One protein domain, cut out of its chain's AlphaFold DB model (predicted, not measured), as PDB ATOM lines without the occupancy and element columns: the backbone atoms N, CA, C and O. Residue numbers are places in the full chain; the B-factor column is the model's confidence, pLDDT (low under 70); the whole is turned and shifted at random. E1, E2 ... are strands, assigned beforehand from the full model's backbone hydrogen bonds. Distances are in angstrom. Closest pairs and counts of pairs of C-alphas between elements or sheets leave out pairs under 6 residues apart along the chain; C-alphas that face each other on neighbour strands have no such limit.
ATOM      1  N   GLY A   2     -14.983  48.760  37.264       32.41
ATOM      2  CA  GLY A   2     -16.170  48.193  36.604       32.41
ATOM      3  C   GLY A   2     -15.901  46.802  36.031       32.41
ATOM      4  O   GLY A   2     -14.906  46.613  35.339       32.41
ATOM      5  N   ILE A   3     -16.780  45.839  36.331       43.31
ATOM      6  CA  ILE A   3     -16.649  44.435  35.912       43.31
ATOM      7  C   ILE A   3     -17.681  44.142  34.823       43.31
ATOM      8  O   ILE A   3     -18.880  44.095  35.100       43.31
ATOM      9  N   GLY A   4     -17.205  43.922  33.597       36.09
ATOM     10  CA  GLY A   4     -18.011  43.426  32.480       36.09
ATOM     11  C   GLY A   4     -17.726  41.951  32.206       36.09
ATOM     12  O   GLY A   4     -16.567  41.567  32.045       36.09
ATOM     13  N   ILE A   5     -18.780  41.136  32.130       44.81
ATOM     14  CA  ILE A   5     -18.715  39.766  31.602       44.81
ATOM     15  C   ILE A   5     -18.833  39.836  30.074       44.81
ATOM     16  O   ILE A   5     -19.578  40.660  29.548       44.81
ATOM     17  N   VAL A   6     -18.144  38.948  29.352       41.72
ATOM     18  CA  VAL A   6     -18.344  38.745  27.908       41.72
ATOM     19  C   VAL A   6     -18.790  37.307  27.676       41.72
ATOM     20  O   VAL A   6     -18.053  36.370  27.984       41.72
ATOM     21  N   GLN A   7     -19.996  37.132  27.142       37.56
ATOM     22  CA  GLN A   7     -20.561  35.823  26.826       37.56
ATOM     23  C   GLN A   7     -20.074  35.362  25.442       37.56
ATOM     24  O   GLN A   7     -20.161  36.112  24.473       37.56
ATOM     25  N   ARG A   8     -19.579  34.123  25.338       34.75
ATOM     26  CA  ARG A   8     -19.375  33.429  24.055       34.75
ATOM     27  C   ARG A   8     -20.301  32.219  23.977       34.75
ATOM     28  O   ARG A   8     -20.478  31.500  24.957       34.75
ATOM     29  N   SER A   9     -20.877  32.006  22.805       47.53
ATOM     30  CA  SER A   9     -21.741  30.874  22.477       47.53
ATOM     31  C   SER A   9     -20.917  29.607  22.233       47.53
ATOM     32  O   SER A   9     -20.457  29.370  21.123       47.53
ATOM     33  N   ASN A  10     -20.700  28.826  23.295       39.66
ATOM     34  CA  ASN A  10     -20.693  27.353  23.326       39.66
ATOM     35  C   ASN A  10     -20.459  26.886  24.776       39.66
ATOM     36  O   ASN A  10     -19.894  27.629  25.574       39.66
ATOM     37  N   CYS A  11     -20.944  25.693  25.136       41.22
ATOM     38  CA  CYS A  11     -21.366  25.300  26.497       41.22
ATOM     39  C   CYS A  11     -20.292  25.129  27.604       41.22
ATOM     40  O   CYS A  11     -20.444  24.275  28.475       41.22
ATOM     41  N   ILE A  12     -19.253  25.966  27.650       40.84
ATOM     42  CA  ILE A  12     -18.348  26.112  28.800       40.84
ATOM     43  C   ILE A  12     -18.469  27.552  29.318       40.84
ATOM     44  O   ILE A  12     -17.969  28.495  28.705       40.84
ATOM     45  N   TRP A  13     -19.142  27.730  30.459       48.91
ATOM     46  CA  TRP A  13     -19.441  29.042  31.054       48.91
ATOM     47  C   TRP A  13     -18.215  29.660  31.752       48.91
ATOM     48  O   TRP A  13     -18.164  29.799  32.973       48.91
ATOM     49  N   GLY A  14     -17.204  30.032  30.965       54.00
ATOM     50  CA  GLY A  14     -15.995  30.696  31.448       54.00
ATOM     51  C   GLY A  14     -16.259  32.132  31.905       54.00
ATOM     52  O   GLY A  14     -16.330  33.045  31.080       54.00
ATOM     53  N   LEU A  15     -16.358  32.351  33.220       63.97
ATOM     54  CA  LEU A  15     -16.483  33.685  33.810       63.97
ATOM     55  C   LEU A  15     -15.186  34.491  33.609       63.97
ATOM     56  O   LEU A  15     -14.231  34.362  34.373       63.97
ATOM     57  N   ARG A  16     -15.163  35.361  32.597       65.44
ATOM     58  CA  ARG A  16     -14.102  36.364  32.425       65.44
ATOM     59  C   ARG A  16     -14.396  37.582  33.301       65.44
ATOM     60  O   ARG A  16     -15.326  38.330  33.016       65.44
ATOM     61  N   ILE A  17     -13.588  37.785  34.341       67.81
ATOM     62  CA  ILE A  17     -13.601  38.991  35.178       67.81
ATOM     63  C   ILE A  17     -12.531  39.945  34.637       67.81
ATOM     64  O   ILE A  17     -11.342  39.685  34.810       67.81
ATOM     65  N   LYS A  18     -12.926  41.053  33.996       69.12
ATOM     66  CA  LYS A  18     -11.984  42.149  33.717       69.12
ATOM     67  C   LYS A  18     -11.882  43.037  34.956       69.12
ATOM     68  O   LYS A  18     -12.845  43.707  35.321       69.12
ATOM     69  N   ILE A  19     -10.716  43.021  35.594       69.38
ATOM     70  CA  ILE A  19     -10.350  43.931  36.680       69.38
ATOM     71  C   ILE A  19      -9.734  45.178  36.036       69.38
ATOM     72  O   ILE A  19      -8.849  45.062  35.193       69.38
ATOM     73  N   VAL A  20     -10.213  46.364  36.415       69.69
ATOM     74  CA  VAL A  20      -9.595  47.649  36.055       69.69
ATOM     75  C   VAL A  20      -9.258  48.360  37.356       69.69
ATOM     76  O   VAL A  20     -10.141  48.943  37.993       69.69
ATOM     77  N   ILE A  21      -7.995  48.231  37.759       66.38
ATOM     78  CA  ILE A  21      -7.394  49.008  38.842       66.38
ATOM     79  C   ILE A  21      -7.126  50.406  38.280       66.38
ATOM     80  O   ILE A  21      -6.652  50.533  37.153       66.38
ATOM     81  N   ILE A  22      -7.466  51.439  39.044       68.00
ATOM     82  CA  ILE A  22      -7.068  52.816  38.759       68.00
ATOM     83  C   ILE A  22      -6.286  53.243  39.992       68.00
ATOM     84  O   ILE A  22      -6.868  53.328  41.072       68.00
ATOM     85  N   VAL A  23      -4.973  53.399  39.839       65.38
ATOM     86  CA  VAL A  23      -4.104  53.884  40.911       65.38
ATOM     87  C   VAL A  23      -4.252  55.399  40.956       65.38
ATOM     88  O   VAL A  23      -4.109  56.059  39.927       65.38
ATOM     89  N   PHE A  24      -4.573  55.925  42.133       45.47
ATOM     90  CA  PHE A  24      -4.539  57.350  42.427       45.47
ATOM     91  C   PHE A  24      -3.448  57.563  43.474       45.47
ATOM     92  O   PHE A  24      -3.433  56.863  44.484       45.47
ATOM     93  N   ASP A  25      -2.561  58.512  43.186       48.28
ATOM     94  CA  ASP A  25      -1.391  58.906  43.974       48.28
ATOM     95  C   ASP A  25      -0.308  57.821  44.171       48.28
ATOM     96  O   ASP A  25      -0.507  56.624  43.970       48.28
ATOM     97  N   SER A  26       0.913  58.263  44.484       51.59
ATOM     98  CA  SER A  26       2.146  57.459  44.424       51.59
ATOM     99  C   SER A  26       2.405  56.572  45.652       51.59
ATOM    100  O   SER A  26       3.490  56.004  45.791       51.59
ATOM    101  N   VAL A  27       1.425  56.431  46.549       58.34
ATOM    102  CA  VAL A  27       1.563  55.658  47.791       58.34
ATOM    103  C   VAL A  27       1.445  54.164  47.487       58.34
ATOM    104  O   VAL A  27       0.356  53.633  47.280       58.34
ATOM    105  N   THR A  28       2.580  53.467  47.472       60.09
ATOM    106  CA  THR A  28       2.661  52.022  47.221       60.09
ATOM    107  C   THR A  28       2.128  51.220  48.413       60.09
ATOM    108  O   THR A  28       2.877  50.815  49.307       60.09
ATOM    109  N   ASN A  29       0.814  50.967  48.449       59.47
ATOM    110  CA  ASN A  29       0.196  50.186  49.520       59.47
ATOM    111  C   ASN A  29       0.568  48.694  49.413       59.47
ATOM    112  O   ASN A  29      -0.115  47.892  48.778       59.47
ATOM    113  N   THR A  30       1.661  48.314  50.075       69.31
ATOM    114  CA  THR A  30       2.175  46.930  50.125       69.31
ATOM    115  C   THR A  30       1.298  45.953  50.923       69.31
ATOM    116  O   THR A  30       1.590  44.752  50.960       69.31
ATOM    117  N   GLN A  31       0.234  46.445  51.568       77.94
ATOM    118  CA  GLN A  31      -0.716  45.625  52.314       77.94
ATOM    119  C   GLN A  31      -1.597  44.767  51.387       77.94
ATOM    120  O   GLN A  31      -1.653  44.939  50.168       77.94
ATOM    121  N   GLU A  32      -2.272  43.783  51.978       84.00
ATOM    122  CA  GLU A  32      -3.137  42.855  51.252       84.00
ATOM    123  C   GLU A  32      -4.596  43.322  51.319       84.00
ATOM    124  O   GLU A  32      -5.272  43.150  52.332       84.00
ATOM    125  N   GLU A  33      -5.097  43.904  50.231       82.94
ATOM    126  CA  GLU A  33      -6.472  44.394  50.130       82.94
ATOM    127  C   GLU A  33      -7.438  43.289  49.673       82.94
ATOM    128  O   GLU A  33      -7.162  42.517  48.750       82.94
ATOM    129  N   PHE A  34      -8.618  43.222  50.296       86.81
ATOM    130  CA  PHE A  34      -9.629  42.199  50.019       86.81
ATOM    131  C   PHE A  34     -10.931  42.834  49.520       86.81
ATOM    132  O   PHE A  34     -11.693  43.417  50.288       86.81
ATOM    133  N   MET A  35     -11.230  42.666  48.231       86.69
ATOM    134  CA  MET A  35     -12.474  43.140  47.618       86.69
ATOM    135  C   MET A  35     -13.505  42.019  47.485       86.69
ATOM    136  O   MET A  35     -13.284  41.024  46.790       86.69
ATOM    137  N   LEU A  36     -14.674  42.207  48.101       90.44
ATOM    138  CA  LEU A  36     -15.831  41.333  47.926       90.44
ATOM    139  C   LEU A  36     -16.606  41.722  46.656       90.44
ATOM    140  O   LEU A  36     -17.209  42.789  46.585       90.44
ATOM    141  N   VAL A  37     -16.637  40.827  45.670       91.50
ATOM    142  CA  VAL A  37     -17.475  40.938  44.472       91.50
ATOM    143  C   VAL A  37     -18.706  40.058  44.656       91.50
ATOM    144  O   VAL A  37     -18.665  38.850  44.419       91.50
ATOM    145  N   ASP A  38     -19.815  40.662  45.084       93.75
ATOM    146  CA  ASP A  38     -21.112  39.991  45.242       93.75
ATOM    147  C   ASP A  38     -22.132  40.350  44.143       93.75
ATOM    148  O   ASP A  38     -23.108  39.623  43.953       93.75
ATOM    149  N   HIS A  39     -21.883  41.409  43.367       91.19
ATOM    150  CA  HIS A  39     -22.673  41.821  42.203       91.19
ATOM    151  C   HIS A  39     -21.783  42.017  40.971       91.19
ATOM    152  O   HIS A  39     -20.698  42.588  41.063       91.19
ATOM    153  N   VAL A  40     -22.274  41.612  39.797       89.31
ATOM    154  CA  VAL A  40     -21.611  41.841  38.501       89.31
ATOM    155  C   VAL A  40     -22.625  42.378  37.489       89.31
ATOM    156  O   VAL A  40     -23.823  42.119  37.607       89.31
ATOM    157  N   LEU A  41     -22.171  43.162  36.509       88.50
ATOM    158  CA  LEU A  41     -23.023  43.651  35.429       88.50
ATOM    159  C   LEU A  41     -23.317  42.515  34.433       88.50
ATOM    160  O   LEU A  41     -22.406  41.996  33.788       88.50
ATOM    161  N   ASP A  42     -24.590  42.145  34.301       85.75
ATOM    162  CA  ASP A  42     -25.080  41.290  33.217       85.75
ATOM    163  C   ASP A  42     -25.023  42.097  31.905       85.75
ATOM    164  O   ASP A  42     -25.745  43.093  31.793       85.75
ATOM    165  N   PRO A  43     -24.186  41.710  30.922       82.31
ATOM    166  CA  PRO A  43     -23.972  42.488  29.702       82.31
ATOM    167  C   PRO A  43     -25.184  42.467  28.763       82.31
ATOM    168  O   PRO A  43     -25.336  43.371  27.949       82.31
ATOM    169  N   VAL A  44     -26.057  41.458  28.873       86.81
ATOM    170  CA  VAL A  44     -27.256  41.316  28.034       86.81
ATOM    171  C   VAL A  44     -28.396  42.170  28.586       86.81
ATOM    172  O   VAL A  44     -29.191  42.713  27.828       86.81
ATOM    173  N   LYS A  45     -28.489  42.300  29.917       90.31
ATOM    174  CA  LYS A  45     -29.565  43.059  30.583       90.31
ATOM    175  C   LYS A  45     -29.158  44.462  31.035       90.31
ATOM    176  O   LYS A  45     -30.029  45.197  31.493       90.31
ATOM    177  N   MET A  46     -27.866  44.798  30.989       88.06
ATOM    178  CA  MET A  46     -27.263  46.004  31.584       88.06
ATOM    179  C   MET A  46     -27.700  46.250  33.041       88.06
ATOM    180  O   MET A  46     -27.879  47.379  33.490       88.06
ATOM    181  N   ARG A  47     -27.882  45.164  33.806       89.25
ATOM    182  CA  ARG A  47     -28.324  45.190  35.211       89.25
ATOM    183  C   ARG A  47     -27.273  44.551  36.105       89.25
ATOM    184  O   ARG A  47     -26.690  43.531  35.746       89.25
ATOM    185  N   LYS A  48     -27.063  45.118  37.295       91.62
ATOM    186  CA  LYS A  48     -26.285  44.458  38.351       91.62
ATOM    187  C   LYS A  48     -27.049  43.214  38.808       91.62
ATOM    188  O   LYS A  48     -28.136  43.329  39.368       91.62
ATOM    189  N   VAL A  49     -26.490  42.036  38.556       90.31
ATOM    190  CA  VAL A  49     -27.014  40.750  39.018       90.31
ATOM    191  C   VAL A  49     -26.165  40.288  40.194       90.31
ATOM    192  O   VAL A  49     -24.934  40.288  40.126       90.31
ATOM    193  N   ARG A  50     -26.828  39.905  41.288       91.94
ATOM    194  CA  ARG A  50     -26.164  39.343  42.463       91.94
ATOM    195  C   ARG A  50     -25.682  37.926  42.162       91.94
ATOM    196  O   ARG A  50     -26.457  37.091  41.692       91.94
ATOM    197  N   LEU A  51     -24.418  37.649  42.447       89.06
ATOM    198  CA  LEU A  51     -23.843  36.316  42.336       89.06
ATOM    199  C   LEU A  51     -24.413  35.404  43.430       89.06
ATOM    200  O   LEU A  51     -24.594  35.825  44.571       89.06
ATOM    201  N   ARG A  52     -24.671  34.131  43.096       89.31
ATOM    202  CA  ARG A  52     -25.092  33.124  44.093       89.31
ATOM    203  C   ARG A  52     -23.987  32.843  45.114       89.31
ATOM    204  O   ARG A  52     -24.270  32.745  46.302       89.31
ATOM    205  N   ASN A  53     -22.748  32.772  44.630       89.44
ATOM    206  CA  ASN A  53     -21.535  32.688  45.432       89.44
ATOM    207  C   ASN A  53     -20.723  33.962  45.142       89.44
ATOM    208  O   ASN A  53     -20.332  34.143  43.986       89.44
ATOM    209  N   PRO A  54     -20.498  34.860  46.117       90.88
ATOM    210  CA  PRO A  54     -19.635  36.016  45.913       90.88
ATOM    211  C   PRO A  54     -18.168  35.575  45.817       90.88
ATOM    212  O   PRO A  54     -17.768  34.584  46.431       90.88
ATOM    213  N   TYR A  55     -17.358  36.329  45.079       89.75
ATOM    214  CA  TYR A  55     -15.909  36.129  45.023       89.75
ATOM    215  C   TYR A  55     -15.211  37.102  45.972       89.75
ATOM    216  O   TYR A  55     -15.597  38.264  46.060       89.75
ATOM    217  N   VAL A  56     -14.153  36.649  46.642       90.06
ATOM    218  CA  VAL A  56     -13.205  37.538  47.325       90.06
ATOM    219  C   VAL A  56     -11.965  37.638  46.447       90.06
ATOM    220  O   VAL A  56     -11.297  36.635  46.197       90.06
ATOM    221  N   ILE A  57     -11.683  38.837  45.951       89.44
ATOM    222  CA  ILE A  57     -10.468  39.150  45.204       89.44
ATOM    223  C   ILE A  57      -9.457  39.691  46.208       89.44
ATOM    224  O   ILE A  57      -9.668  40.753  46.787       89.44
ATOM    225  N   LYS A  58      -8.364  38.954  46.401       89.81
ATOM    226  CA  LYS A  58      -7.194  39.428  47.136       89.81
ATOM    227  C   LYS A  58      -6.270  40.158  46.163       89.81
ATOM    228  O   LYS A  58      -5.822  39.550  45.190       89.81
ATOM    229  N   ILE A  59      -6.001  41.431  46.421       85.94
ATOM    230  CA  ILE A  59      -4.966  42.217  45.751       85.94
ATOM    231  C   ILE A  59      -3.817  42.418  46.740       85.94
ATOM    232  O   ILE A  59      -4.023  42.561  47.940       85.94
ATOM    233  N   ARG A  60      -2.594  42.397  46.224       82.69
ATOM    234  CA  ARG A  60      -1.388  42.805  46.934       82.69
ATOM    235  C   ARG A  60      -0.530  43.545  45.924       82.69
ATOM    236  O   ARG A  60      -0.259  42.988  44.860       82.69
ATOM    237  N   GLN A  61      -0.131  44.772  46.233       78.00
ATOM    238  CA  GLN A  61       0.927  45.425  45.476       78.00
ATOM    239  C   GLN A  61       2.256  44.873  45.993       78.00
ATOM    240  O   GLN A  61       2.563  44.985  47.181       78.00
ATOM    241  N   GLU A  62       3.034  44.229  45.129       75.25
ATOM    242  CA  GLU A  62       4.411  43.892  45.486       75.25
ATOM    243  C   GLU A  62       5.245  45.185  45.482       75.25
ATOM    244  O   GLU A  62       5.024  46.043  44.620       75.25
ATOM    245  N   PRO A  63       6.148  45.385  46.460       60.75
ATOM    246  CA  PRO A  63       6.936  46.607  46.551       60.75
ATOM    247  C   PRO A  63       7.848  46.738  45.330       60.75
ATOM    248  O   PRO A  63       8.838  46.018  45.202       60.75
TER     249      PRO A  63
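Overview. This is residues 2 to 63 of the 1266 residues of the protein "HAP2-GCS1 domain-containing protein" of Acromyrmex echinatior (UniProt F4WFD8). A long, bent hairpin of two strands, E1 then E2, follows an unnamed stretch, residues 2 to 31, which folds back on itself and whose residues 8 to 13 and 22 to 27 stick out. The printed part has 62 residues and no named helix; the class is all strand, antiparallel, with 25 residues in named elements, under half. It is loose, radius of gyration of the C-alphas 14.5 A, and spans 42 by 21 by 21 A.

Arrangement. Past residue 31, look at E1, residues 32 to 42, and E2, residues 47 to 60: this hairpin is antiparallel at 159 degrees, with a tight link. N 35 and O 57, 2.9 A apart, are within hydrogen-bond range. E1 bends by 58 degrees at residue 38, E2 by 94 degrees at residue 52.

Along the chain. Find C-alpha 32 at (-3.137, 42.855, 51.252); E1 runs 28.4 A from there. E2 runs 29.5 A to C-alpha 60 at (-1.388, 42.805, 46.934).

Size, cuts and confidence. The farthest C-alphas, Cys 11 and Ser 26, are 43.7 A apart. The printed part has no cut. In this model, pLDDT is under 70 at residues 2 to 30 and 63.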